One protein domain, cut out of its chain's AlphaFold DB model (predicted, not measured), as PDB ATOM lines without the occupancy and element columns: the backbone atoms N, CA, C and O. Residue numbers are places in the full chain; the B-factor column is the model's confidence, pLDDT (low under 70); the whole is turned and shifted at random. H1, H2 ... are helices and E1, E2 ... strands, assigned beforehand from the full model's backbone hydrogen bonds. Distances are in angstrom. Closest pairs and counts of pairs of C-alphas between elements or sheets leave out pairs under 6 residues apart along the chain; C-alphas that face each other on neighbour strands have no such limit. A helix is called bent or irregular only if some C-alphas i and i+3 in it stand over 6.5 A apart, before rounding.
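Overview. This is residues 2 to 198 of the 418 residues of the protein "Alpha-L-fucosidase" of Novosphingobium sp. PhB57 (UniProt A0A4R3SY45). A small sheet of four parallel strands, with the two long helices H8 and H9 side by side over one face and H1 along the edge strand E1, makes one end; from it a looser extension of short helices H3 to H6, helix H7 and long links reaches away to the other end, with H2 between. The printed part has 197 residues, with nine named helices and four named strands in the order E1 H1 E2 H2 H3 H4 H5 H6 H7 H8 E3 H9 E4. The sheet runs E1 E2 E3 E4, and the class is mixed, helices and strands. The whole is compact, with a radius of gyration of the C-alphas of 18.9 A, and spans 62 by 41 by 27 A.

Along the chain. E1 is residues 2 to 5, with C-alpha 2 at (16.693, -15.061, -12.885). H1 is residues 31 to 41, 15.6 A long, and E2 is residues 47 to 50. H2, residues 52 to 58, is irregular, with C-alphas 53 and 56 7.2 A apart. Then come H3, residues 60 to 63, H4, 77 to 80, H5, 83 to 86, and H6, 96 to 99. H7, residues 114 to 123, is 14.1 A long and begins at C-alpha 114 (49.106, 0.132, 1.424). H8, residues 136 to 153, measures 26.1 A, E3, 157 to 163, 17.1 A, and H9, 169 to 185, 24.2 A. E4, residues 193 to 197, ends at C-alpha 197 (31.974, -22.367, -16.369).

Arrangement. Across E1 and E2, N 2 and O 47 are 2.9 A apart, across E2 and E3, N 50 and O 159 are 2.9 A apart, and across E3 and E4, N 158 and O 193 are 2.9 A apart, each within hydrogen-bond range. Three strand-helix-strand units, parallel neighbour strands with helices between, follow: E1, H1, E2 and E3, H9, E4, both with right-handed crossovers, and E2, H2 to H8, E3. H1 lies over E1 at a height over the sheet of 8.5 A. H8 lies over E2 at 9.2 A and H9 over E3 and E4 at 10.1 A, on the same face. H8 and H9 touch, closest at the C-alphas of Ile 150 and Phe 178, 6.6 A, at a shallow tilt of 17 degrees, the same way. H2 only grazes the sheet with residues 52 to 55. H3 and H4 touch, with the C-alphas of Tyr 63 and Ala 79 closest at 4.7 A. H6 is close to but not clearly touching H4 and H5; H7 touches no helix. Every O i to N i+4 pair is within hydrogen-bond range in H1, H7, H8 and H9; H2 has 1 of 3, and 2 of 4 O i to N i+3 pairs; H3 to H6 are too short for an i+4 pair.

Size, cuts and confidence. The C-alphas of Ser 70 and Gly 187, the two farthest apart, are 64.0 A apart. The links E1 to H1, H3 to H4, H6 to H7 and H7 to H8 are long. The printed part has no cut, and no printed residue is under 70 in pLDDT.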
ATOM      1  N   ALA A   2      16.655 -16.068 -13.946       96.38
ATOM      2  CA  ALA A   2      16.693 -15.061 -12.885       96.38
ATOM      3  C   ALA A   2      17.833 -15.370 -11.899       96.38
ATOM      4  O   ALA A   2      18.101 -16.535 -11.615       96.38
ATOM      5  N   ILE A   3      18.502 -14.339 -11.378       96.12
ATOM      6  CA  ILE A   3      19.590 -14.511 -10.404       96.12
ATOM      7  C   ILE A   3      18.971 -14.759  -9.030       96.12
ATOM      8  O   ILE A   3      18.387 -13.850  -8.437       96.12
ATOM      9  N   ALA A   4      19.063 -15.994  -8.535       98.00
ATOM     10  CA  ALA A   4      18.545 -16.359  -7.216       98.00
ATOM     11  C   ALA A   4      19.469 -15.897  -6.099       98.00
ATOM     12  O   ALA A   4      18.994 -15.552  -5.019       98.00
ATOM     13  N   ASN A   5      20.769 -15.879  -6.369       96.50
ATOM     14  CA  ASN A   5      21.781 -15.385  -5.458       96.50
ATOM     15  C   ASN A   5      23.062 -15.043  -6.240       96.50
ATOM     16  O   ASN A   5      23.457 -15.818  -7.116       96.50
ATOM     17  N   HIS A   6      23.708 -13.921  -5.908       96.31
ATOM     18  CA  HIS A   6      25.031 -13.554  -6.419       96.31
ATOM     19  C   HIS A   6      26.108 -13.690  -5.318       96.31
ATOM     20  O   HIS A   6      25.820 -14.043  -4.179       96.31
ATOM     21  N   HIS A   7      27.373 -13.381  -5.606       95.44
ATOM     22  CA  HIS A   7      28.457 -13.453  -4.608       95.44
ATOM     23  C   HIS A   7      28.250 -12.556  -3.369       95.44
ATOM     24  O   HIS A   7      28.880 -12.776  -2.335       95.44
ATOM     25  N   ASP A   8      27.343 -11.578  -3.449       95.19
ATOM     26  CA  ASP A   8      26.915 -10.726  -2.331       95.19
ATOM     27  C   ASP A   8      26.156 -11.496  -1.235       95.19
ATOM     28  O   ASP A   8      25.919 -10.962  -0.153       95.19
ATOM     29  N   ASN A   9      25.816 -12.762  -1.497       96.50
ATOM     30  CA  ASN A   9      25.198 -13.687  -0.562       96.50
ATOM     31  C   ASN A   9      23.788 -13.270  -0.111       96.50
ATOM     32  O   ASN A   9      23.340 -13.692   0.954       96.50
ATOM     33  N   LEU A  10      23.064 -12.490  -0.918       97.12
ATOM     34  CA  LEU A  10      21.655 -12.164  -0.684       97.12
ATOM     35  C   LEU A  10      20.739 -13.122  -1.457       97.12
ATOM     36  O   LEU A  10      20.833 -13.227  -2.678       97.12
ATOM     37  N   ASP A  11      19.831 -13.821  -0.775       98.31
ATOM     38  CA  ASP A  11      18.845 -14.664  -1.467       98.31
ATOM     39  C   ASP A  11      17.711 -13.800  -2.044       98.31
ATOM     40  O   ASP A  11      16.973 -13.140  -1.317       98.31
ATOM     41  N   CYS A  12      17.510 -13.837  -3.360       98.00
ATOM     42  CA  CYS A  12      16.420 -13.149  -4.069       98.00
ATOM     43  C   CYS A  12      15.076 -13.904  -3.991       98.00
ATOM     44  O   CYS A  12      14.168 -13.694  -4.800       98.00
ATOM     45  N   PHE A  13      14.951 -14.822  -3.039       98.06
ATOM     46  CA  PHE A  13      13.811 -15.711  -2.872       98.06
ATOM     47  C   PHE A  13      13.487 -15.900  -1.390       98.06
ATOM     48  O   PHE A  13      14.246 -15.489  -0.510       98.06
ATOM     49  N   ALA A  14      12.344 -16.510  -1.084       95.12
ATOM     50  CA  ALA A  14      11.917 -16.735   0.295       95.12
ATOM     51  C   ALA A  14      12.718 -17.869   0.966       95.12
ATOM     52  O   ALA A  14      12.213 -18.981   1.108       95.12
ATOM     53  N   SER A  15      13.959 -17.594   1.364       95.44
ATOM     54  CA  SER A  15      14.863 -18.561   1.995       95.44
ATOM     55  C   SER A  15      14.537 -18.757   3.481       95.44
ATOM     56  O   SER A  15      14.460 -17.784   4.237       95.44
ATOM     57  N   SER A  16      14.340 -20.005   3.915       96.38
ATOM     58  CA  SER A  16      14.193 -20.363   5.338       96.38
ATOM     59  C   SER A  16      15.529 -20.692   6.010       96.38
ATOM     60  O   SER A  16      15.624 -20.707   7.237       96.38
ATOM     61  N   HIS A  17      16.576 -20.894   5.208       96.62
ATOM     62  CA  HIS A  17      17.921 -21.254   5.659       96.62
ATOM     63  C   HIS A  17      18.908 -20.080   5.658       96.62
ATOM     64  O   HIS A  17      20.055 -20.242   6.084       96.62
ATOM     65  N   HIS A  18      18.470 -18.902   5.207       96.12
ATOM     66  CA  HIS A  18      19.261 -17.677   5.197       96.12
ATOM     67  C   HIS A  18      18.396 -16.460   5.508       96.12
ATOM     68  O   HIS A  18      17.421 -16.168   4.812       96.12
ATOM     69  N   GLU A  19      18.742 -15.736   6.571       95.44
ATOM     70  CA  GLU A  19      17.932 -14.610   7.043       95.44
ATOM     71  C   GLU A  19      18.034 -13.369   6.145       95.44
ATOM     72  O   GLU A  19      17.124 -12.538   6.129       95.44
ATOM     73  N   TRP A  20      19.127 -13.252   5.389       97.56
ATOM     74  CA  TRP A  20      19.343 -12.179   4.426       97.56
ATOM     75  C   TRP A  20      18.717 -12.561   3.092       97.56
ATOM     76  O   TRP A  20      19.326 -13.246   2.269       97.56
ATOM     77  N   ASN A  21      17.474 -12.122   2.889       98.00
ATOM     78  CA  ASN A  21      16.736 -12.408   1.669       98.00
ATOM     79  C   ASN A  21      15.740 -11.299   1.279       98.00
ATOM     80  O   ASN A  21      15.323 -10.488   2.110       98.00
ATOM     81  N   SER A  22      15.329 -11.273   0.011       97.25
ATOM     82  CA  SER A  22      14.508 -10.205  -0.578       97.25
ATOM     83  C   SER A  22      13.079 -10.114  -0.034       97.25
ATOM     84  O   SER A  22      12.420  -9.089  -0.228       97.25
ATOM     85  N   VAL A  23      12.574 -11.140   0.664       97.31
ATOM     86  CA  VAL A  23      11.284 -11.051   1.377       97.31
ATOM     87  C   VAL A  23      11.433 -10.391   2.751       97.31
ATOM     88  O   VAL A  23      10.496  -9.754   3.237       97.31
ATOM     89  N   ARG A  24      12.621 -10.466   3.363       96.12
ATOM     90  CA  ARG A  24      12.931  -9.864   4.668       96.12
ATOM     91  C   ARG A  24      13.622  -8.511   4.595       96.12
ATOM     92  O   ARG A  24      13.589  -7.801   5.593       96.12
ATOM     93  N   ILE A  25      14.236  -8.136   3.482       94.38
ATOM     94  CA  ILE A  25      14.877  -6.825   3.297       94.38
ATOM     95  C   ILE A  25      14.708  -6.330   1.862       94.38
ATOM     96  O   ILE A  25      14.381  -7.102   0.966       94.38
ATOM     97  N   GLY A  26      14.901  -5.029   1.646       93.56
ATOM     98  CA  GLY A  26      14.740  -4.416   0.328       93.56
ATOM     99  C   GLY A  26      13.284  -4.471  -0.157       93.56
ATOM    100  O   GLY A  26      12.417  -3.912   0.520       93.56
ATOM    101  N   PRO A  27      12.984  -5.122  -1.300       94.81
ATOM    102  CA  PRO A  27      11.677  -5.034  -1.954       94.81
ATOM    103  C   PRO A  27      10.538  -5.739  -1.208       94.81
ATOM    104  O   PRO A  27       9.382  -5.530  -1.576       94.81
ATOM    105  N   ARG A  28      10.833  -6.570  -0.193       96.00
ATOM    106  CA  ARG A  28       9.846  -7.391   0.540       96.00
ATOM    107  C   ARG A  28       9.043  -8.300  -0.395       96.00
ATOM    108  O   ARG A  28       7.830  -8.448  -0.257       96.00
ATOM    109  N   LYS A  29       9.729  -8.887  -1.377       96.75
ATOM    110  CA  LYS A  29       9.136  -9.695  -2.449       96.75
ATOM    111  C   LYS A  29       9.971 -10.929  -2.745       96.75
ATOM    112  O   LYS A  29      11.201 -10.879  -2.737       96.75
ATOM    113  N   ASP A  30       9.277 -12.017  -3.058       98.06
ATOM    114  CA  ASP A  30       9.883 -13.204  -3.647       98.06
ATOM    115  C   ASP A  30      10.138 -12.928  -5.134       98.06
ATOM    116  O   ASP A  30       9.223 -12.991  -5.964       98.06
ATOM    117  N   VAL A  31      11.367 -12.518  -5.458       97.44
ATOM    118  CA  VAL A  31      11.731 -12.095  -6.814       97.44
ATOM    119  C   VAL A  31      11.784 -13.312  -7.734       97.44
ATOM    120  O   VAL A  31      11.248 -13.256  -8.841       97.44
ATOM    121  N   ILE A  32      12.343 -14.429  -7.262       98.38
ATOM    122  CA  ILE A  32      12.398 -15.681  -8.027       98.38
ATOM    123  C   ILE A  32      11.007 -16.250  -8.275       98.38
ATOM    124  O   ILE A  32      10.690 -16.533  -9.427       98.38
ATOM    125  N   GLY A  33      10.147 -16.326  -7.256       98.25
ATOM    126  CA  GLY A  33       8.765 -16.784  -7.439       98.25
ATOM    127  C   GLY A  33       7.963 -15.901  -8.398       98.25
ATOM    128  O   GLY A  33       7.143 -16.395  -9.170       98.25
ATOM    129  N   THR A  34       8.231 -14.591  -8.411       97.75
ATOM    130  CA  THR A  34       7.594 -13.669  -9.365       97.75
ATOM    131  C   THR A  34       8.027 -13.961 -10.804       97.75
ATOM    132  O   THR A  34       7.179 -14.063 -11.692       97.75
ATOM    133  N   TRP A  35       9.332 -14.109 -11.052       97.69
ATOM    134  CA  TRP A  35       9.852 -14.394 -12.393       97.69
ATOM    135  C   TRP A  35       9.488 -15.790 -12.893       97.69
ATOM    136  O   TRP A  35       9.186 -15.933 -14.076       97.69
ATOM    137  N   GLU A  36       9.490 -16.787 -12.008       98.38
ATOM    138  CA  GLU A  36       9.060 -18.155 -12.301       98.38
ATOM    139  C   GLU A  36       7.644 -18.146 -12.871       98.38
ATOM    140  O   GLU A  36       7.443 -18.483 -14.041       98.38
ATOM    141  N   LYS A  37       6.695 -17.616 -12.096       98.44
ATOM    142  CA  LYS A  37       5.290 -17.530 -12.488       98.44
ATOM    143  C   LYS A  37       5.114 -16.812 -13.826       98.44
ATOM    144  O   LYS A  37       4.456 -17.331 -14.727       98.44
ATOM    145  N   LEU A  38       5.725 -15.636 -13.985       98.06
ATOM    146  CA  LEU A  38       5.584 -14.829 -15.202       98.06
ATOM    147  C   LEU A  38       6.193 -15.502 -16.441       98.06
ATOM    148  O   LEU A  38       5.665 -15.318 -17.544       98.06
ATOM    149  N   ALA A  39       7.288 -16.252 -16.282       98.31
ATOM    150  CA  ALA A  39       7.894 -17.022 -17.364       98.31
ATOM    151  C   ALA A  39       6.973 -18.173 -17.791       98.31
ATOM    152  O   ALA A  39       6.685 -18.317 -18.982       98.31
ATOM    153  N   ARG A  40       6.444 -18.938 -16.826       98.00
ATOM    154  CA  ARG A  40       5.524 -20.057 -17.089       98.00
ATOM    155  C   ARG A  40       4.221 -19.610 -17.741       98.00
ATOM    156  O   ARG A  40       3.805 -20.219 -18.723       98.00
ATOM    157  N   GLU A  41       3.623 -18.513 -17.278       98.38
ATOM    158  CA  GLU A  41       2.418 -17.917 -17.886       98.38
ATOM    159  C   GLU A  41       2.612 -17.546 -19.366       98.38
ATOM    160  O   GLU A  41       1.648 -17.485 -20.125       98.38
ATOM    161  N   ARG A  42       3.860 -17.312 -19.790       98.00
ATOM    162  CA  ARG A  42       4.236 -16.991 -21.177       98.00
ATOM    163  C   ARG A  42       4.728 -18.205 -21.967       98.00
ATOM    164  O   ARG A  42       5.231 -18.037 -23.073       98.00
ATOM    165  N   GLY A  43       4.611 -19.412 -21.412       97.88
ATOM    166  CA  GLY A  43       5.079 -20.646 -22.046       97.88
ATOM    167  C   GLY A  43       6.604 -20.757 -22.142       97.88
ATOM    168  O   GLY A  43       7.107 -21.537 -22.949       97.88
ATOM    169  N   LEU A  44       7.351 -19.980 -21.352       98.12
ATOM    170  CA  LEU A  44       8.809 -20.026 -21.334       98.12
ATOM    171  C   LEU A  44       9.318 -21.080 -20.344       98.12
ATOM    172  O   LEU A  44       8.720 -21.344 -19.295       98.12
ATOM    173  N   ARG A  45      10.485 -21.641 -20.665       97.88
ATOM    174  CA  ARG A  45      11.302 -22.369 -19.693       97.88
ATOM    175  C   ARG A  45      11.830 -21.383 -18.642       97.88
ATOM    176  O   ARG A  45      12.139 -20.233 -18.965       97.88
ATOM    177  N   PHE A  46      11.924 -21.820 -17.393       98.50
ATOM    178  CA  PHE A  46      12.398 -21.010 -16.276       98.50
ATOM    179  C   PHE A  46      13.736 -21.534 -15.765       98.50
ATOM    180  O   PHE A  46      13.932 -22.733 -15.618       98.50
ATOM    181  N   ALA A  47      14.662 -20.628 -15.483       98.25
ATOM    182  CA  ALA A  47      16.007 -20.964 -15.046       98.25
ATOM    183  C   ALA A  47      16.425 -20.046 -13.907       98.25
ATOM    184  O   ALA A  47      16.045 -18.870 -13.907       98.25
ATOM    185  N   VAL A  48      17.262 -20.552 -13.008       98.31
ATOM    186  CA  VAL A  48      17.848 -19.777 -11.912       98.31
ATOM    187  C   VAL A  48      19.363 -19.904 -11.913       98.31
ATOM    188  O   VAL A  48      19.888 -20.975 -12.215       98.31
ATOM    189  N   SER A  49      20.057 -18.830 -11.545       97.44
ATOM    190  CA  SER A  49      21.482 -18.896 -11.232       97.44
ATOM    191  C   SER A  49      21.741 -18.766  -9.737       97.44
ATOM    192  O   SER A  49      21.059 -18.017  -9.032       97.44
ATOM    193  N   ASN A  50      22.729 -19.516  -9.257       96.62
ATOM    194  CA  ASN A  50      23.185 -19.500  -7.877       96.62
ATOM    195  C   ASN A  50      24.709 -19.344  -7.836       96.62
ATOM    196  O   ASN A  50      25.445 -20.269  -8.172       96.62
ATOM    197  N   HIS A  51      25.167 -18.178  -7.387       96.38
ATOM    198  CA  HIS A  51      26.584 -17.834  -7.325       96.38
ATOM    199  C   HIS A  51      27.084 -17.753  -5.869       96.38
ATOM    200  O   HIS A  51      28.210 -17.310  -5.622       96.38
ATOM    201  N   SER A  52      26.265 -18.181  -4.892       95.25
ATOM    202  CA  SER A  52      26.609 -18.126  -3.457       95.25
ATOM    203  C   SER A  52      27.836 -18.959  -3.116       95.25
ATOM    204  O   SER A  52      28.439 -18.707  -2.081       95.25
ATOM    205  N   GLY A  53      28.241 -19.915  -3.962       94.44
ATOM    206  CA  GLY A  53      29.436 -20.736  -3.747       94.44
ATOM    207  C   GLY A  53      30.716 -19.914  -3.556       94.44
ATOM    208  O   GLY A  53      31.610 -20.361  -2.849       94.44
ATOM    209  N   HIS A  54      30.775 -18.692  -4.096       94.38
ATOM    210  CA  HIS A  54      31.918 -17.780  -3.949       94.38
ATOM    211  C   HIS A  54      31.814 -16.823  -2.762       94.38
ATOM    212  O   HIS A  54      32.783 -16.134  -2.449       94.38
ATOM    213  N   ALA A  55      30.657 -16.738  -2.100       94.62
ATOM    214  CA  ALA A  55      30.396 -15.713  -1.090       94.62
ATOM    215  C   ALA A  55      31.408 -15.732   0.065       94.62
ATOM    216  O   ALA A  55      31.738 -14.673   0.601       94.62
ATOM    217  N   TRP A  56      31.900 -16.928   0.419       93.50
ATOM    218  CA  TRP A  56      32.891 -17.132   1.475       93.50
ATOM    219  C   TRP A  56      34.247 -16.503   1.158       93.50
ATOM    220  O   TRP A  56      34.956 -16.105   2.073       93.50
ATOM    221  N   HIS A  57      34.593 -16.391  -0.123       93.06
ATOM    222  CA  HIS A  57      35.795 -15.716  -0.597       93.06
ATOM    223  C   HIS A  57      35.514 -14.230  -0.854       93.06
ATOM    224  O   HIS A  57      36.224 -13.359  -0.360       93.06
ATOM    225  N   TRP A  58      34.432 -13.932  -1.579       92.75
ATOM    226  CA  TRP A  58      34.079 -12.589  -2.053       92.75
ATOM    227  C   TRP A  58      33.986 -11.533  -0.942       92.75
ATOM    228  O   TRP A  58      34.401 -10.393  -1.130       92.75
ATOM    229  N   ASN A  59      33.451 -11.898   0.226       93.25
ATOM    230  CA  ASN A  59      33.225 -10.949   1.318       93.25
ATOM    231  C   ASN A  59      34.439 -10.726   2.237       93.25
ATOM    232  O   ASN A  59      34.337  -9.931   3.171       93.25
ATOM    233  N   GLN A  60      35.579 -11.389   2.016       93.12
ATOM    234  CA  GLN A  60      36.684 -11.351   2.985       93.12
ATOM    235  C   GLN A  60      37.359  -9.979   3.087       93.12
ATOM    236  O   GLN A  60      37.652  -9.534   4.200       93.12
ATOM    237  N   ALA A  61      37.436  -9.227   1.986       92.38
ATOM    238  CA  ALA A  61      37.908  -7.842   1.999       92.38
ATOM    239  C   ALA A  61      37.082  -6.934   2.938       92.38
ATOM    240  O   ALA A  61      37.605  -5.971   3.499       92.38
ATOM    241  N   ALA A  62      35.807  -7.258   3.199       95.25
ATOM    242  CA  ALA A  62      34.953  -6.501   4.120       95.25
ATOM    243  C   ALA A  62      35.347  -6.653   5.604       95.25
ATOM    244  O   ALA A  62      34.810  -5.934   6.452       95.25
ATOM    245  N   TYR A  63      36.273  -7.563   5.932       96.25
ATOM    246  CA  TYR A  63      36.899  -7.688   7.256       96.25
ATOM    247  C   TYR A  63      38.197  -6.872   7.389       96.25
ATOM    248  O   TYR A  63      38.789  -6.839   8.472       96.25
ATOM    249  N   GLY A  64      38.652  -6.228   6.310       95.94
ATOM    250  CA  GLY A  64      39.855  -5.400   6.275       95.94
ATOM    251  C   GLY A  64      39.744  -4.090   7.063       95.94
ATOM    252  O   GLY A  64      38.836  -3.882   7.873       95.94
ATOM    253  N   TYR A  65      40.721  -3.219   6.838       96.88
ATOM    254  CA  TYR A  65      40.792  -1.859   7.365       96.88
ATOM    255  C   TYR A  65      41.719  -1.015   6.482       96.88
ATOM    256  O   TYR A  65      42.529  -1.563   5.737       96.88
ATOM    257  N   ASP A  66      41.650   0.310   6.600       96.69
ATOM    258  CA  ASP A  66      42.583   1.190   5.891       96.69
ATOM    259  C   ASP A  66      43.984   1.073   6.521       96.69
ATOM    260  O   ASP A  66      44.167   1.399   7.694       96.69
ATOM    261  N   ALA A  67      44.987   0.600   5.775       96.81
ATOM    262  CA  ALA A  67      46.353   0.468   6.300       96.81
ATOM    263  C   ALA A  67      47.035   1.827   6.545       96.81
ATOM    264  O   ALA A  67      47.871   1.951   7.440       96.81
ATOM    265  N   GLU A  68      46.629   2.852   5.793       97.25
ATOM    266  CA  GLU A  68      47.123   4.228   5.864       97.25
ATOM    267  C   GLU A  68      45.961   5.235   5.909       97.25
ATOM    268  O   GLU A  68      44.800   4.907   5.667       97.25
ATOM    269  N   GLY A  69      46.276   6.504   6.173       96.31
ATOM    270  CA  GLY A  69      45.320   7.605   6.080       96.31
ATOM    271  C   GLY A  69      44.471   7.820   7.336       96.31
ATOM    272  O   GLY A  69      44.723   7.285   8.410       96.31
ATOM    273  N   SER A  70      43.452   8.675   7.212       96.38
ATOM    274  CA  SER A  70      42.692   9.202   8.363       96.38
ATOM    275  C   SER A  70      41.900   8.161   9.167       96.38
ATOM    276  O   SER A  70      41.459   8.449  10.279       96.38
ATOM    277  N   ARG A  71      41.711   6.960   8.614       95.44
ATOM    278  CA  ARG A  71      41.001   5.839   9.241       95.44
ATOM    279  C   ARG A  71      41.913   4.639   9.488       95.44
ATOM    280  O   ARG A  71      41.420   3.525   9.642       95.44
ATOM    281  N   GLN A  72      43.225   4.876   9.562       96.38
ATOM    282  CA  GLN A  72      44.215   3.833   9.787       96.38
ATOM    283  C   GLN A  72      43.819   2.891  10.937       96.38
ATOM    284  O   GLN A  72      43.469   3.345  12.030       96.38
ATOM    285  N   GLY A  73      43.867   1.582  10.683       95.00
ATOM    286  CA  GLY A  73      43.570   0.543  11.680       95.00
ATOM    287  C   GLY A  73      42.082   0.350  12.005       95.00
ATOM    288  O   GLY A  73      41.740  -0.524  12.802       95.00
ATOM    289  N   GLN A  74      41.173   1.137  11.418       95.88
ATOM    290  CA  GLN A  74      39.737   1.012  11.681       95.88
ATOM    291  C   GLN A  74      39.114  -0.085  10.819       95.88
ATOM    292  O   GLN A  74      38.933   0.072   9.613       95.88
ATOM    293  N   ARG A  75      38.743  -1.190  11.471       96.56
ATOM    294  CA  ARG A  75      38.065  -2.331  10.849       96.56
ATOM    295  C   ARG A  75      36.751  -1.943  10.169       96.56
ATOM    296  O   ARG A  75      35.937  -1.207  10.733       96.56
ATOM    297  N   TYR A  76      36.541  -2.493   8.977       96.94
ATOM    298  CA  TYR A  76      35.317  -2.348   8.197       96.94
ATOM    299  C   TYR A  76      34.131  -3.104   8.820       96.94
ATOM    300  O   TYR A  76      34.223  -3.767   9.858       96.94
ATOM    301  N   ASP A  77      32.972  -2.968   8.180       95.31
ATOM    302  CA  ASP A  77      31.671  -3.374   8.705       95.31
ATOM    303  C   ASP A  77      31.578  -4.860   9.064       95.31
ATOM    304  O   ASP A  77      31.053  -5.181  10.134       95.31
ATOM    305  N   ALA A  78      32.136  -5.762   8.254       96.06
ATOM    306  CA  ALA A  78      32.032  -7.195   8.523       96.06
ATOM    307  C   ALA A  78      32.769  -7.608   9.806       96.06
ATOM    308  O   ALA A  78      32.318  -8.509  10.509       96.06
ATOM    309  N   ALA A  79      33.854  -6.916  10.164       96.50
ATOM    310  CA  ALA A  79      34.627  -7.198  11.372       96.50
ATOM    311  C   ALA A  79      34.011  -6.604  12.654       96.50
ATOM    312  O   ALA A  79      34.311  -7.074  13.751       96.50
ATOM    313  N   ARG A  80      33.150  -5.583  12.541       94.88
ATOM    314  CA  ARG A  80      32.608  -4.843  13.701       94.88
ATOM    315  C   ARG A  80      31.116  -5.060  13.951       94.88
ATOM    316  O   ARG A  80      30.661  -4.912  15.086       94.88
ATOM    317  N   LEU A  81      30.326  -5.325  12.909       96.38
ATOM    318  CA  LEU A  81      28.873  -5.399  13.033       96.38
ATOM    319  C   LEU A  81      28.436  -6.750  13.601       96.38
ATOM    320  O   LEU A  81      28.816  -7.821  13.128       96.38
ATOM    321  N   THR A  82      27.565  -6.675  14.605       96.25
ATOM    322  CA  THR A  82      26.919  -7.828  15.237       96.25
ATOM    323  C   THR A  82      25.409  -7.718  15.077       96.25
ATOM    324  O   THR A  82      24.888  -6.630  14.833       96.25
ATOM    325  N   LYS A  83      24.670  -8.803  15.325       97.12
ATOM    326  CA  LYS A  83      23.199  -8.760  15.400       97.12
ATOM    327  C   LYS A  83      22.669  -7.656  16.332       97.12
ATOM    328  O   LYS A  83      21.653  -7.031  16.044       97.12
ATOM    329  N   ALA A  84      23.369  -7.376  17.436       97.69
ATOM    330  CA  ALA A  84      22.981  -6.327  18.379       97.69
ATOM    331  C   ALA A  84      23.139  -4.909  17.804       97.69
ATOM    332  O   ALA A  84      22.399  -4.010  18.207       97.69
ATOM    333  N   SER A  85      24.063  -4.712  16.860       97.19
ATOM    334  CA  SER A  85      24.279  -3.429  16.179       97.19
ATOM    335  C   SER A  85      23.106  -3.042  15.265       97.19
ATOM    336  O   SER A  85      23.024  -1.889  14.856       97.19
ATOM    337  N   GLY A  86      22.193  -3.975  14.971       96.75
ATOM    338  CA  GLY A  86      21.009  -3.741  14.143       96.75
ATOM    339  C   GLY A  86      19.786  -3.234  14.901       96.75
ATOM    340  O   GLY A  86      18.771  -2.944  14.280       96.75
ATOM    341  N   ARG A  87      19.830  -3.136  16.235       97.81
ATOM    342  CA  ARG A  87      18.678  -2.644  17.010       97.81
ATOM    343  C   ARG A  87      18.298  -1.225  16.581       97.81
ATOM    344  O   ARG A  87      19.148  -0.337  16.594       97.81
ATOM    345  N   GLY A  88      17.030  -1.018  16.235       96.94
ATOM    346  CA  GLY A  88      16.508   0.260  15.754       96.94
ATOM    347  C   GLY A  88      16.899   0.613  14.315       96.94
ATOM    348  O   GLY A  88      16.619   1.727  13.875       96.94
ATOM    349  N   THR A  89      17.544  -0.295  13.575       96.00
ATOM    350  CA  THR A  89      17.886  -0.101  12.159       96.00
ATOM    351  C   THR A  89      16.984  -0.947  11.254       96.00
ATOM    352  O   THR A  89      16.240  -1.819  11.699       96.00
ATOM    353  N   TRP A  90      17.060  -0.717   9.940       94.56
ATOM    354  CA  TRP A  90      16.268  -1.453   8.946       94.56
ATOM    355  C   TRP A  90      16.587  -2.959   8.871       94.56
ATOM    356  O   TRP A  90      15.818  -3.708   8.265       94.56
ATOM    357  N   TRP A  91      17.696  -3.399   9.474       95.62
ATOM    358  CA  TRP A  91      18.144  -4.793   9.512       95.62
ATOM    359  C   TRP A  91      18.039  -5.415  10.915       95.62
ATOM    360  O   TRP A  91      18.662  -6.441  11.184       95.62
ATOM    361  N   GLU A  92      17.247  -4.826  11.818       96.62
ATOM    362  CA  GLU A  92      17.034  -5.363  13.164       96.62
ATOM    363  C   GLU A  92      16.683  -6.861  13.154       96.62
ATOM    364  O   GLU A  92      15.838  -7.338  12.394       96.62
ATOM    365  N   GLY A  93      17.361  -7.619  14.021       96.06
ATOM    366  CA  GLY A  93      17.172  -9.061  14.150       96.06
ATOM    367  C   GLY A  93      17.979  -9.910  13.161       96.06
ATOM    368  O   GLY A  93      18.020 -11.128  13.345       96.06
ATOM    369  N   LEU A  94      18.659  -9.306  12.183       96.81
ATOM    370  CA  LEU A  94      19.555 -10.000  11.255       96.81
ATOM    371  C   LEU A  94      20.987 -10.038  11.788       96.81
ATOM    372  O   LEU A  94      21.458  -9.079  12.396       96.81
ATOM    373  N   ASP A  95      21.685 -11.148  11.558       96.56
ATOM    374  CA  ASP A  95      23.104 -11.291  11.891       96.56
ATOM    375  C   ASP A  95      23.983 -11.037  10.652       96.56
ATOM    376  O   ASP A  95      23.993 -11.881   9.749       96.56
ATOM    377  N   PRO A  96      24.743  -9.923  10.586       96.50
ATOM    378  CA  PRO A  96      25.616  -9.603   9.455       96.50
ATOM    379  C   PRO A  96      26.650 -10.686   9.149       96.50
ATOM    380  O   PRO A  96      27.056 -10.822   8.000       96.50
ATOM    381  N   GLN A  97      27.033 -11.512  10.128       95.38
ATOM    382  CA  GLN A  97      27.983 -12.606   9.900       95.38
ATOM    383  C   GLN A  97      27.410 -13.715   9.006       95.38
ATOM    384  O   GLN A  97      28.170 -14.477   8.411       95.38
ATOM    385  N   GLN A  98      26.083 -13.814   8.870       94.62
ATOM    386  CA  GLN A  98      25.481 -14.688   7.863       94.62
ATOM    387  C   GLN A  98      25.672 -14.123   6.453       94.62
ATOM    388  O   GLN A  98      25.980 -14.895   5.550       94.62
ATOM    389  N   LEU A  99      25.524 -12.805   6.271       95.81
ATOM    390  CA  LEU A  99      25.721 -12.132   4.984       95.81
ATOM    391  C   LEU A  99      27.196 -12.172   4.570       95.81
ATOM    392  O   LEU A  99      27.514 -12.715   3.518       95.81
ATOM    393  N   TYR A 100      28.090 -11.709   5.447       95.62
ATOM    394  CA  TYR A 100      29.534 -11.632   5.204       95.62
ATOM    395  C   TYR A 100      30.277 -12.960   5.357       95.62
ATOM    396  O   TYR A 100      31.496 -12.989   5.258       95.62
ATOM    397  N   THR A 101      29.570 -14.068   5.592       94.50
ATOM    398  CA  THR A 101      30.127 -15.435   5.621       94.50
ATOM    399  C   THR A 101      31.166 -15.735   6.704       94.50
ATOM    400  O   THR A 101      31.803 -16.781   6.642       94.50
ATOM    401  N   ARG A 102      31.256 -14.889   7.741       93.50
ATOM    402  CA  ARG A 102      32.281 -14.935   8.800       93.50
ATOM    403  C   ARG A 102      33.695 -14.708   8.246       93.50
ATOM    404  O   ARG A 102      33.973 -14.872   7.061       93.50
ATOM    405  N   ALA A 103      34.607 -14.328   9.134       93.06
ATOM    406  CA  ALA A 103      36.011 -14.182   8.782       93.06
ATOM    407  C   ALA A 103      36.641 -15.565   8.545       93.06
ATOM    408  O   ALA A 103      36.704 -16.382   9.465       93.06
ATOM    409  N   SER A 104      37.134 -15.805   7.335       90.94
ATOM    410  CA  SER A 104      37.964 -16.966   6.982       90.94
ATOM    411  C   SER A 104      39.350 -16.560   6.491       90.94
ATOM    412  O   SER A 104      40.298 -17.326   6.638       90.94
ATOM    413  N   MET A 105      39.473 -15.362   5.917       92.81
ATOM    414  CA  MET A 105      40.708 -14.808   5.364       92.81
ATOM    415  C   MET A 105      40.792 -13.325   5.724       92.81
ATOM    416  O   MET A 105      40.945 -12.495   4.852       92.81
ATOM    417  N   ALA A 106      40.601 -12.950   6.989       92.88
ATOM    418  CA  ALA A 106      40.669 -11.540   7.374       92.88
ATOM    419  C   ALA A 106      42.122 -11.038   7.409       92.88
ATOM    420  O   ALA A 106      42.996 -11.713   7.957       92.88
ATOM    421  N   MET A 107      42.352  -9.821   6.899       95.75
ATOM    422  CA  MET A 107      43.652  -9.144   6.974       95.75
ATOM    423  C   MET A 107      44.141  -9.083   8.428       95.75
ATOM    424  O   MET A 107      43.349  -8.683   9.284       95.75
ATOM    425  N   PRO A 108      45.386  -9.467   8.765       95.19
ATOM    426  CA  PRO A 108      45.878  -9.416  10.141       95.19
ATOM    427  C   PRO A 108      46.028  -7.969  10.629       95.19
ATOM    428  O   PRO A 108      46.211  -7.052   9.833       95.19
ATOM    429  N   ASP A 109      45.941  -7.762  11.945       94.94
ATOM    430  CA  ASP A 109      46.275  -6.467  12.549       94.94
ATOM    431  C   ASP A 109      47.771  -6.151  12.370       94.94
ATOM    432  O   ASP A 109      48.609  -7.051  12.286       94.94
ATOM    433  N   GLY A 110      48.120  -4.863  12.380       95.19
ATOM    434  CA  GLY A 110      49.512  -4.401  12.371       95.19
ATOM    435  C   GLY A 110      50.118  -4.168  10.985       95.19
ATOM    436  O   GLY A 110      51.236  -3.671  10.909       95.19
ATOM    437  N   ILE A 111      49.386  -4.443   9.903       97.12
ATOM    438  CA  ILE A 111      49.708  -3.927   8.565       97.12
ATOM    439  C   ILE A 111      49.495  -2.408   8.571       97.12
ATOM    440  O   ILE A 111      48.413  -1.945   8.948       97.12
ATOM    441  N   THR A 112      50.523  -1.641   8.192       96.62
ATOM    442  CA  THR A 112      50.533  -0.165   8.330       96.62
ATOM    443  C   THR A 112      50.845   0.582   7.040       96.62
ATOM    444  O   THR A 112      50.884   1.812   7.052       96.62
ATOM    445  N   SER A 113      51.038  -0.137   5.934       97.69
ATOM    446  CA  SER A 113      51.215   0.455   4.611       97.69
ATOM    447  C   SER A 113      50.283  -0.168   3.576       97.69
ATOM    448  O   SER A 113      49.928  -1.346   3.671       97.69
ATOM    449  N   ILE A 114      49.911   0.612   2.559       97.12
ATOM    450  CA  ILE A 114      49.106   0.132   1.424       97.12
ATOM    451  C   ILE A 114      49.844  -0.996   0.698       97.12
ATOM    452  O   ILE A 114      49.243  -2.008   0.367       97.12
ATOM    453  N   ALA A 115      51.165  -0.873   0.532       98.12
ATOM    454  CA  ALA A 115      51.976  -1.893  -0.128       98.12
ATOM    455  C   ALA A 115      51.935  -3.254   0.597       98.12
ATOM    456  O   ALA A 115      51.860  -4.294  -0.052       98.12
ATOM    457  N   GLU A 116      51.968  -3.263   1.933       97.81
ATOM    458  CA  GLU A 116      51.818  -4.492   2.723       97.81
ATOM    459  C   GLU A 116      50.394  -5.059   2.643       97.81
ATOM    460  O   GLU A 116      50.234  -6.276   2.556       97.81
ATOM    461  N   ALA A 117      49.371  -4.197   2.648       96.75
ATOM    462  CA  ALA A 117      47.978  -4.617   2.497       96.75
ATOM    463  C   ALA A 117      47.726  -5.250   1.120       96.75
ATOM    464  O   ALA A 117      47.154  -6.336   1.047       96.75
ATOM    465  N   ASP A 118      48.227  -4.633   0.046       96.50
ATOM    466  CA  ASP A 118      48.143  -5.156  -1.320       96.50
ATOM    467  C   ASP A 118      48.902  -6.482  -1.459       96.50
ATOM    468  O   ASP A 118      48.417  -7.418  -2.098       96.50
ATOM    469  N   ALA A 119      50.081  -6.598  -0.834       97.25
ATOM    470  CA  ALA A 119      50.847  -7.841  -0.824       97.25
ATOM    471  C   ALA A 119      50.111  -8.963  -0.076       97.25
ATOM    472  O   ALA A 119      50.099 -10.104  -0.542       97.25
ATOM    473  N   TRP A 120      49.478  -8.651   1.061       96.12
ATOM    474  CA  TRP A 120      48.648  -9.609   1.788       96.12
ATOM    475  C   TRP A 120      47.423 -10.016   0.961       96.12
ATOM    476  O   TRP A 120      47.178 -11.215   0.820       96.12
ATOM    477  N   HIS A 121      46.720  -9.056   0.353       94.56
ATOM    478  CA  HIS A 121      45.569  -9.310  -0.516       94.56
ATOM    479  C   HIS A 121      45.951 -10.253  -1.661       94.56
ATOM    480  O   HIS A 121      45.401 -11.345  -1.793       94.56
ATOM    481  N   ALA A 122      46.986  -9.903  -2.428       95.00
ATOM    482  CA  ALA A 122      47.462 -10.703  -3.554       95.00
ATOM    483  C   ALA A 122      47.876 -12.133  -3.158       95.00
ATOM    484  O   ALA A 122      47.759 -13.053  -3.968       95.00
ATOM    485  N   ALA A 123      48.359 -12.332  -1.928       94.56
ATOM    486  CA  ALA A 123      48.772 -13.636  -1.413       94.56
ATOM    487  C   ALA A 123      47.645 -14.432  -0.726       94.56
ATOM    488  O   ALA A 123      47.867 -15.595  -0.379       94.56
ATOM    489  N   THR A 124      46.471 -13.835  -0.486       92.25
ATOM    490  CA  THR A 124      45.386 -14.449   0.297       92.25
ATOM    491  C   THR A 124      44.021 -14.311  -0.380       92.25
ATOM    492  O   THR A 124      43.709 -15.122  -1.247       92.25
ATOM    493  N   ASP A 125      43.204 -13.321  -0.019       88.62
ATOM    494  CA  ASP A 125      41.834 -13.126  -0.517       88.62
ATOM    495  C   ASP A 125      41.757 -12.548  -1.947       88.62
ATOM    496  O   ASP A 125      40.669 -12.385  -2.496       88.62
ATOM    497  N   GLY A 126      42.899 -12.273  -2.577       90.06
ATOM    498  CA  GLY A 126      43.037 -12.033  -4.015       90.06
ATOM    499  C   GLY A 126      43.256 -13.310  -4.838       90.06
ATOM    500  O   GLY A 126      43.119 -13.278  -6.063       90.06
ATOM    501  N   LEU A 127      43.576 -14.444  -4.201       88.88
ATOM    502  CA  LEU A 127      43.714 -15.738  -4.874       88.88
ATOM    503  C   LEU A 127      42.345 -16.396  -5.024       88.88
ATOM    504  O   LEU A 127      41.876 -17.074  -4.112       88.88
ATOM    505  N   TRP A 128      41.735 -16.241  -6.202       88.00
ATOM    506  CA  TRP A 128      40.407 -16.783  -6.489       88.00
ATOM    507  C   TRP A 128      40.317 -18.289  -6.202       88.00
ATOM    508  O   TRP A 128      40.852 -19.120  -6.939       88.00
ATOM    509  N   ASN A 129      39.638 -18.634  -5.105       85.19
ATOM    510  CA  ASN A 129      39.523 -19.998  -4.604       85.19
ATOM    511  C   ASN A 129      38.059 -20.447  -4.579       85.19
ATOM    512  O   ASN A 129      37.221 -19.858  -3.900       85.19
ATOM    513  N   GLU A 130      37.775 -21.539  -5.284       86.69
ATOM    514  CA  GLU A 130      36.444 -22.155  -5.373       86.69
ATOM    515  C   GLU A 130      36.355 -23.514  -4.668       86.69
ATOM    516  O   GLU A 130      35.403 -24.279  -4.838       86.69
ATOM    517  N   GLY A 131      37.371 -23.828  -3.867       86.56
ATOM    518  CA  GLY A 131      37.401 -25.001  -3.016       86.56
ATOM    519  C   GLY A 131      36.385 -24.939  -1.874       86.56
ATOM    520  O   GLY A 131      35.549 -24.043  -1.762       86.56
ATOM    521  N   VAL A 132      36.468 -25.936  -0.998       92.50
ATOM    522  CA  VAL A 132      35.615 -26.013   0.188       92.50
ATOM    523  C   VAL A 132      36.161 -25.061   1.265       92.50
ATOM    524  O   VAL A 132      37.329 -25.202   1.636       92.50
ATOM    525  N   PRO A 133      35.359 -24.110   1.785       92.00
ATOM    526  CA  PRO A 133      35.808 -23.203   2.832       92.00
ATOM    527  C   PRO A 133      36.064 -23.925   4.160       92.00
ATOM    528  O   PRO A 133      35.460 -24.968   4.424       92.00
ATOM    529  N   PRO A 134      36.866 -23.325   5.061       89.56
ATOM    530  CA  PRO A 134      37.078 -23.856   6.405       89.56
ATOM    531  C   PRO A 134      35.814 -23.924   7.275       89.56
ATOM    532  O   PRO A 134      35.791 -24.716   8.212       89.56
ATOM    533  N   ASP A 135      34.784 -23.104   7.012       91.50
ATOM    534  CA  ASP A 135      33.524 -23.130   7.771       91.50
ATOM    535  C   ASP A 135      32.565 -24.206   7.213       91.50
ATOM    536  O   ASP A 135      31.897 -23.967   6.199       91.50
ATOM    537  N   PRO A 136      32.408 -25.372   7.870       92.69
ATOM    538  CA  PRO A 136      31.488 -26.410   7.404       92.69
ATOM    539  C   PRO A 136      30.017 -25.966   7.456       92.69
ATOM    540  O   PRO A 136      29.181 -26.481   6.708       92.69
ATOM    541  N   GLU A 137      29.675 -24.991   8.304       93.75
ATOM    542  CA  GLU A 137      28.315 -24.457   8.404       93.75
ATOM    543  C   GLU A 137      27.946 -23.609   7.179       93.75
ATOM    544  O   GLU A 137      26.765 -23.489   6.844       93.75
ATOM    545  N   PHE A 138      28.933 -23.037   6.481       95.50
ATOM    546  CA  PHE A 138      28.702 -22.387   5.194       95.50
ATOM    547  C   PHE A 138      28.249 -23.409   4.147       95.50
ATOM    548  O   PHE A 138      27.191 -23.231   3.546       95.50
ATOM    549  N   VAL A 139      28.992 -24.511   3.992       96.44
ATOM    550  CA  VAL A 139      28.679 -25.576   3.021       96.44
ATOM    551  C   VAL A 139      27.310 -26.185   3.312       96.44
ATOM    552  O   VAL A 139      26.485 -26.322   2.411       96.44
ATOM    553  N   ARG A 140      27.024 -26.481   4.587       96.88
ATOM    554  CA  ARG A 140      25.724 -27.023   5.002       96.88
ATOM    555  C   ARG A 140      24.570 -26.086   4.641       96.88
ATOM    556  O   ARG A 140      23.568 -26.539   4.092       96.88
ATOM    557  N   ARG A 141      24.694 -24.786   4.932       96.31
ATOM    558  CA  ARG A 141      23.658 -23.798   4.581       96.31
ATOM    559  C   ARG A 141      23.535 -23.608   3.079       96.31
ATOM    560  O   ARG A 141      22.417 -23.482   2.596       96.31
ATOM    561  N   TRP A 142      24.647 -23.613   2.351       97.31
ATOM    562  CA  TRP A 142      24.649 -23.543   0.894       97.31
ATOM    563  C   TRP A 142      23.841 -24.694   0.277       97.31
ATOM    564  O   TRP A 142      22.944 -24.438  -0.524       97.31
ATOM    565  N   VAL A 143      24.071 -25.934   0.729       98.25
ATOM    566  CA  VAL A 143      23.298 -27.116   0.302       98.25
ATOM    567  C   VAL A 143      21.807 -26.927   0.583       98.25
ATOM    568  O   VAL A 143      20.996 -27.048  -0.330       98.25
ATOM    569  N   LEU A 144      21.436 -26.564   1.816       98.38
ATOM    570  CA  LEU A 144      20.030 -26.394   2.204       98.38
ATOM    571  C   LEU A 144      19.323 -25.290   1.402       98.38
ATOM    572  O   LEU A 144      18.186 -25.469   0.968       98.38
ATOM    573  N   ARG A 145      20.003 -24.164   1.160       98.06
ATOM    574  CA  ARG A 145      19.491 -23.072   0.316       98.06
ATOM    575  C   ARG A 145      19.313 -23.522  -1.132       98.06
ATOM    576  O   ARG A 145      18.306 -23.187  -1.750       98.06
ATOM    577  N   CYS A 146      20.258 -24.297  -1.669       98.25
ATOM    578  CA  CYS A 146      20.176 -24.823  -3.030       98.25
ATOM    579  C   CYS A 146      19.019 -25.825  -3.177       98.25
ATOM    580  O   CYS A 146      18.256 -25.732  -4.136       98.25
ATOM    581  N   GLN A 147      18.838 -26.730  -2.210       98.56
ATOM    582  CA  GLN A 147      17.706 -27.665  -2.182       98.56
ATOM    583  C   GLN A 147      16.371 -26.920  -2.130       98.56
ATOM    584  O   GLN A 147      15.487 -27.188  -2.941       98.56
ATOM    585  N   GLU A 148      16.246 -25.934  -1.236       98.44
ATOM    586  CA  GLU A 148      15.027 -25.134  -1.102       98.44
ATOM    587  C   GLU A 148      14.696 -24.361  -2.390       98.44
ATOM    588  O   GLU A 148      13.536 -24.330  -2.806       98.44
ATOM    589  N   LEU A 149      15.706 -23.787  -3.053       98.44
ATOM    590  CA  LEU A 149      15.558 -23.128  -4.352       98.44
ATOM    591  C   LEU A 149      15.048 -24.105  -5.428       98.44
ATOM    592  O   LEU A 149      14.122 -23.779  -6.175       98.44
ATOM    593  N   ILE A 150      15.626 -25.307  -5.497       98.69
ATOM    594  CA  ILE A 150      15.224 -26.352  -6.448       98.69
ATOM    595  C   ILE A 150      13.772 -26.771  -6.189       98.69
ATOM    596  O   ILE A 150      12.954 -26.743  -7.107       98.69
ATOM    597  N   ASP A 151      13.431 -27.113  -4.947       98.56
ATOM    598  CA  ASP A 151      12.117 -27.663  -4.609       98.56
ATOM    599  C   ASP A 151      10.976 -26.657  -4.742       98.56
ATOM    600  O   ASP A 151       9.884 -27.029  -5.189       98.56
ATOM    601  N   LYS A 152      11.210 -25.391  -4.374       98.00
ATOM    602  CA  LYS A 152      10.177 -24.349  -4.443       98.00
ATOM    603  C   LYS A 152       9.854 -23.945  -5.873       98.00
ATOM    604  O   LYS A 152       8.679 -23.806  -6.201       98.00
ATOM    605  N   TYR A 153      10.876 -23.744  -6.704       98.38
ATOM    606  CA  TYR A 153      10.704 -23.065  -7.993       98.38
ATOM    607  C   TYR A 153      10.864 -23.976  -9.206       98.38
ATOM    608  O   TYR A 153      10.605 -23.535 -10.323       98.38
ATOM    609  N   ARG A 154      11.281 -25.232  -9.005       98.06
ATOM    610  CA  ARG A 154      11.362 -26.273 -10.043       98.06
ATOM    611  C   ARG A 154      11.949 -25.763 -11.371       98.06
ATOM    612  O   ARG A 154      11.279 -25.832 -12.409       98.06
ATOM    613  N   PRO A 155      13.164 -25.185 -11.353       98.44
ATOM    614  CA  PRO A 155      13.747 -24.616 -12.560       98.44
ATOM    615  C   PRO A 155      13.998 -25.708 -13.613       98.44
ATOM    616  O   PRO A 155      14.312 -26.847 -13.281       98.44
ATOM    617  N   ASP A 156      13.890 -25.366 -14.897       98.44
ATOM    618  CA  ASP A 156      14.354 -26.220 -16.000       98.44
ATOM    619  C   ASP A 156      15.876 -26.141 -16.173       98.44
ATOM    620  O   ASP A 156      16.476 -27.037 -16.754       98.44
ATOM    621  N   MET A 157      16.514 -25.072 -15.687       98.50
ATOM    622  CA  MET A 157      17.969 -24.943 -15.701       98.50
ATOM    623  C   MET A 157      18.497 -24.342 -14.400       98.50
ATOM    624  O   MET A 157      17.990 -23.317 -13.933       98.50
ATOM    625  N   LEU A 158      19.536 -24.972 -13.855       98.38
ATOM    626  CA  LEU A 158      20.302 -24.504 -12.705       98.38
ATOM    627  C   LEU A 158      21.698 -24.077 -13.165       98.38
ATOM    628  O   LEU A 158      22.461 -24.885 -13.689       98.38
ATOM    629  N   TYR A 159      22.019 -22.803 -12.964       98.31
ATOM    630  CA  TYR A 159      23.294 -22.224 -13.367       98.31
ATOM    631  C   TYR A 159      24.197 -21.991 -12.157       98.31
ATOM    632  O   TYR A 159      23.803 -21.296 -11.217       98.31
ATOM    633  N   PHE A 160      25.418 -22.521 -12.213       97.00
ATOM    634  CA  PHE A 160      26.497 -22.202 -11.285       97.00
ATOM    635  C   PHE A 160      27.563 -21.357 -11.983       97.00
ATOM    636  O   PHE A 160      27.955 -21.640 -13.110       97.00
ATOM    637  N   ASP A 161      28.024 -20.319 -11.291       93.88
ATOM    638  CA  ASP A 161      29.018 -19.363 -11.804       93.88
ATOM    639  C   ASP A 161      30.464 -19.855 -11.677       93.88
ATOM    640  O   ASP A 161      31.386 -19.272 -12.236       93.88
ATOM    641  N   ASN A 162      30.634 -20.942 -10.931       93.88
ATOM    642  CA  ASN A 162      31.901 -21.575 -10.629       93.88
ATOM    643  C   ASN A 162      32.588 -22.164 -11.870       93.88
ATOM    644  O   ASN A 162      31.931 -22.581 -12.832       93.88
ATOM    645  N   HIS A 163      33.917 -22.240 -11.796       91.56
ATOM    646  CA  HIS A 163      34.738 -23.095 -12.640       91.56
ATOM    647  C   HIS A 163      34.482 -24.547 -12.215       91.56
ATOM    648  O   HIS A 163      35.023 -25.019 -11.213       91.56
ATOM    649  N   ASP A 164      33.647 -25.251 -12.982       91.25
ATOM    650  CA  ASP A 164      33.031 -26.530 -12.614       91.25
ATOM    651  C   ASP A 164      32.026 -26.393 -11.441       91.25
ATOM    652  O   ASP A 164      31.552 -25.309 -11.110       91.25
ATOM    653  N   LEU A 165      31.599 -27.506 -10.844       94.19
ATOM    654  CA  LEU A 165      30.609 -27.500  -9.769       94.19
ATOM    655  C   LEU A 165      31.160 -26.896  -8.458       94.19
ATOM    656  O   LEU A 165      32.265 -27.246  -8.033       94.19
ATOM    657  N   PRO A 166      30.359 -26.074  -7.754       94.25
ATOM    658  CA  PRO A 166      30.765 -25.417  -6.513       94.25
ATOM    659  C   PRO A 166      31.088 -26.411  -5.397       94.25
ATOM    660  O   PRO A 166      30.399 -27.413  -5.226       94.25
ATOM    661  N   LEU A 167      32.064 -26.086  -4.544       94.62
ATOM    662  CA  LEU A 167      32.269 -26.762  -3.253       94.62
ATOM    663  C   LEU A 167      32.457 -28.293  -3.365       94.62
ATOM    664  O   LEU A 167      32.088 -29.051  -2.462       94.62
ATOM    665  N   GLN A 168      33.049 -28.753  -4.472       92.88
ATOM    666  CA  GLN A 168      33.410 -30.152  -4.728       92.88
ATOM    667  C   GLN A 168      32.209 -31.115  -4.618       92.88
ATOM    668  O   GLN A 168      31.291 -31.062  -5.436       92.88
ATOM    669  N   GLN A 169      32.214 -32.016  -3.626       95.12
ATOM    670  CA  GLN A 169      31.177 -33.035  -3.461       95.12
ATOM    671  C   GLN A 169      29.797 -32.413  -3.232       95.12
ATOM    672  O   GLN A 169      28.817 -32.924  -3.762       95.12
ATOM    673  N   ALA A 170      29.711 -31.281  -2.524       96.75
ATOM    674  CA  ALA A 170      28.430 -30.621  -2.287       96.75
ATOM    675  C   ALA A 170      27.776 -30.154  -3.600       96.75
ATOM    676  O   ALA A 170      26.574 -30.338  -3.785       96.75
ATOM    677  N   GLY A 171      28.550 -29.601  -4.540       96.19
ATOM    678  CA  GLY A 171      28.046 -29.229  -5.864       96.19
ATOM    679  C   GLY A 171      27.625 -30.432  -6.695       96.19
ATOM    680  O   GLY A 171      26.574 -30.389  -7.337       96.19
ATOM    681  N   LEU A 172      28.392 -31.526  -6.640       96.06
ATOM    682  CA  LEU A 172      28.024 -32.788  -7.287       96.06
ATOM    683  C   LEU A 172      26.711 -33.349  -6.730       96.06
ATOM    684  O   LEU A 172      25.825 -33.719  -7.503       96.06
ATOM    685  N   ASP A 173      26.555 -33.343  -5.409       98.06
ATOM    686  CA  ASP A 173      25.337 -33.788  -4.737       98.06
ATOM    687  C   ASP A 173      24.139 -32.918  -5.130       98.06
ATOM    688  O   ASP A 173      23.049 -33.445  -5.343       98.06
ATOM    689  N   MET A 174      24.320 -31.600  -5.283       98.25
ATOM    690  CA  MET A 174      23.245 -30.696  -5.714       98.25
ATOM    691  C   MET A 174      22.884 -30.839  -7.189       98.25
ATOM    692  O   MET A 174      21.700 -30.772  -7.521       98.25
ATOM    693  N   ALA A 175      23.850 -31.107  -8.066       98.12
ATOM    694  CA  ALA A 175      23.561 -31.456  -9.454       98.12
ATOM    695  C   ALA A 175      22.770 -32.776  -9.537       98.12
ATOM    696  O   ALA A 175      21.745 -32.845 -10.217       98.12
ATOM    697  N   ALA A 176      23.182 -33.801  -8.783       98.44
ATOM    698  CA  ALA A 176      22.461 -35.071  -8.702       98.44
ATOM    699  C   ALA A 176      21.055 -34.900  -8.103       98.44
ATOM    700  O   ALA A 176      20.084 -35.446  -8.632       98.44
ATOM    701  N   TYR A 177      20.924 -34.108  -7.035       98.81
ATOM    702  CA  TYR A 177      19.640 -33.771  -6.422       98.81
ATOM    703  C   TYR A 177      18.705 -33.107  -7.434       98.81
ATOM    704  O   TYR A 177      17.571 -33.552  -7.603       98.81
ATOM    705  N   PHE A 178      19.195 -32.095  -8.155       98.81
ATOM    706  CA  PHE A 178      18.434 -31.404  -9.189       98.81
ATOM    707  C   PHE A 178      17.925 -32.365 -10.268       98.81
ATOM    708  O   PHE A 178      16.730 -32.362 -10.566       98.81
ATOM    709  N   TYR A 179      18.788 -33.224 -10.814       98.75
ATOM    710  CA  TYR A 179      18.385 -34.181 -11.846       98.75
ATOM    711  C   TYR A 179      17.376 -35.212 -11.341       98.75
ATOM    712  O   TYR A 179      16.392 -35.481 -12.030       98.75
ATOM    713  N   ASN A 180      17.554 -35.733 -10.126       98.75
ATOM    714  CA  ASN A 180      16.606 -36.672  -9.526       98.75
ATOM    715  C   ASN A 180      15.224 -36.036  -9.325       98.75
ATOM    716  O   ASN A 180      14.213 -36.625  -9.707       98.75
ATOM    717  N   ARG A 181      15.176 -34.810  -8.791       98.75
ATOM    718  CA  ARG A 181      13.923 -34.065  -8.603       98.75
ATOM    719  C   ARG A 181      13.271 -33.707  -9.932       98.75
ATOM    720  O   ARG A 181      12.064 -33.872 -10.085       98.75
ATOM    721  N   ASN A 182      14.062 -33.286 -10.916       98.56
ATOM    722  CA  ASN A 182      13.562 -32.991 -12.250       98.56
ATOM    723  C   ASN A 182      12.930 -34.231 -12.904       98.56
ATOM    724  O   ASN A 182      11.810 -34.132 -13.401       98.56
ATOM    725  N   MET A 183      13.581 -35.397 -12.845       98.62
ATOM    726  CA  MET A 183      13.007 -36.646 -13.362       98.62
ATOM    727  C   MET A 183      11.728 -37.041 -12.619       98.62
ATOM    728  O   MET A 183      10.758 -37.449 -13.254       98.62
ATOM    729  N   GLU A 184      11.681 -36.879 -11.296       98.38
ATOM    730  CA  GLU A 184      10.478 -37.147 -10.501       98.38
ATOM    731  C   GLU A 184       9.285 -36.296 -10.963       98.38
ATOM    732  O   GLU A 184       8.180 -36.812 -11.132       98.38
ATOM    733  N   TRP A 185       9.502 -35.006 -11.234       97.38
ATOM    734  CA  TRP A 185       8.446 -34.107 -11.715       97.38
ATOM    735  C   TRP A 185       8.031 -34.363 -13.168       97.38
ATOM    736  O   TRP A 185       6.941 -33.951 -13.561       97.38
ATOM    737  N   ASN A 186       8.871 -35.043 -13.950       97.44
ATOM    738  CA  ASN A 186       8.681 -35.282 -15.382       97.44
ATOM    739  C   ASN A 186       8.493 -36.776 -15.709       97.44
ATOM    740  O   ASN A 186       8.861 -37.240 -16.787       97.44
ATOM    741  N   GLY A 187       7.921 -37.554 -14.783       97.19
ATOM    742  CA  GLY A 187       7.532 -38.946 -15.043       97.19
ATOM    743  C   GLY A 187       8.704 -39.883 -15.357       97.19
ATOM    744  O   GLY A 187       8.535 -40.848 -16.096       97.19
ATOM    745  N   GLY A 188       9.889 -39.594 -14.821       97.69
ATOM    746  CA  GLY A 188      11.126 -40.338 -15.061       97.69
ATOM    747  C   GLY A 188      11.970 -39.815 -16.227       97.69
ATOM    748  O   GLY A 188      13.053 -40.347 -16.461       97.69
ATOM    749  N   HIS A 189      11.523 -38.782 -16.943       97.69
ATOM    750  CA  HIS A 189      12.282 -38.174 -18.037       97.69
ATOM    751  C   HIS A 189      13.116 -36.991 -17.546       97.69
ATOM    752  O   HIS A 189      12.616 -36.116 -16.846       97.69
ATOM    753  N   LEU A 190      14.396 -36.954 -17.919       97.25
ATOM    754  CA  LEU A 190      15.261 -35.821 -17.613       97.25
ATOM    755  C   LEU A 190      15.036 -34.696 -18.632       97.25
ATOM    756  O   LEU A 190      15.367 -34.846 -19.805       97.25
ATOM    757  N   GLU A 191      14.525 -33.564 -18.158       96.75
ATOM    758  CA  GLU A 191      14.319 -32.330 -18.933       96.75
ATOM    759  C   GLU A 191      15.225 -31.181 -18.447       96.75
ATOM    760  O   GLU A 191      15.351 -30.154 -19.111       96.75
ATOM    761  N   GLY A 192      15.820 -31.332 -17.260       97.62
ATOM    762  CA  GLY A 192      16.610 -30.308 -16.587       97.62
ATOM    763  C   GLY A 192      18.043 -30.197 -17.105       97.62
ATOM    764  O   GLY A 192      18.653 -31.189 -17.496       97.62
ATOM    765  N   VAL A 193      18.605 -28.990 -17.033       98.12
ATOM    766  CA  VAL A 193      19.990 -28.688 -17.425       98.12
ATOM    767  C   VAL A 193      20.755 -28.071 -16.255       98.12
ATOM    768  O   VAL A 193      20.261 -27.148 -15.613       98.12
ATOM    769  N   VAL A 194      21.977 -28.534 -15.992       98.44
ATOM    770  CA  VAL A 194      22.920 -27.837 -15.102       98.44
ATOM    771  C   VAL A 194      24.057 -27.256 -15.933       98.44
ATOM    772  O   VAL A 194      24.617 -27.946 -16.788       98.44
ATOM    773  N   THR A 195      24.402 -25.995 -15.679       97.88
ATOM    774  CA  THR A 195      25.511 -25.298 -16.342       97.88
ATOM    775  C   THR A 195      26.574 -24.868 -15.333       97.88
ATOM    776  O   THR A 195      26.234 -24.460 -14.221       97.88
ATOM    777  N   ALA A 196      27.844 -24.919 -15.739       96.19
ATOM    778  CA  ALA A 196      28.986 -24.376 -14.998       96.19
ATOM    779  C   ALA A 196      30.068 -23.877 -15.972       96.19
ATOM    780  O   ALA A 196      30.150 -24.353 -17.114       96.19
ATOM    781  N   LYS A 197      30.901 -22.928 -15.538       94.50
ATOM    782  CA  LYS A 197      31.974 -22.367 -16.369       94.50
ATOM    783  C   LYS A 197      33.158 -23.318 -16.445       94.50
ATOM    784  O   LYS A 197      33.400 -24.092 -15.525       94.50
ATOM    785  N   GLU A 198      33.868 -23.285 -17.569       89.69
ATOM    786  CA  GLU A 198      35.086 -24.079 -17.804       89.69
ATOM    787  C   GLU A 198      34.948 -25.566 -17.430       89.69
ATOM    788  O   GLU A 198      35.863 -26.203 -16.906       89.69
TER     789      GLU A 198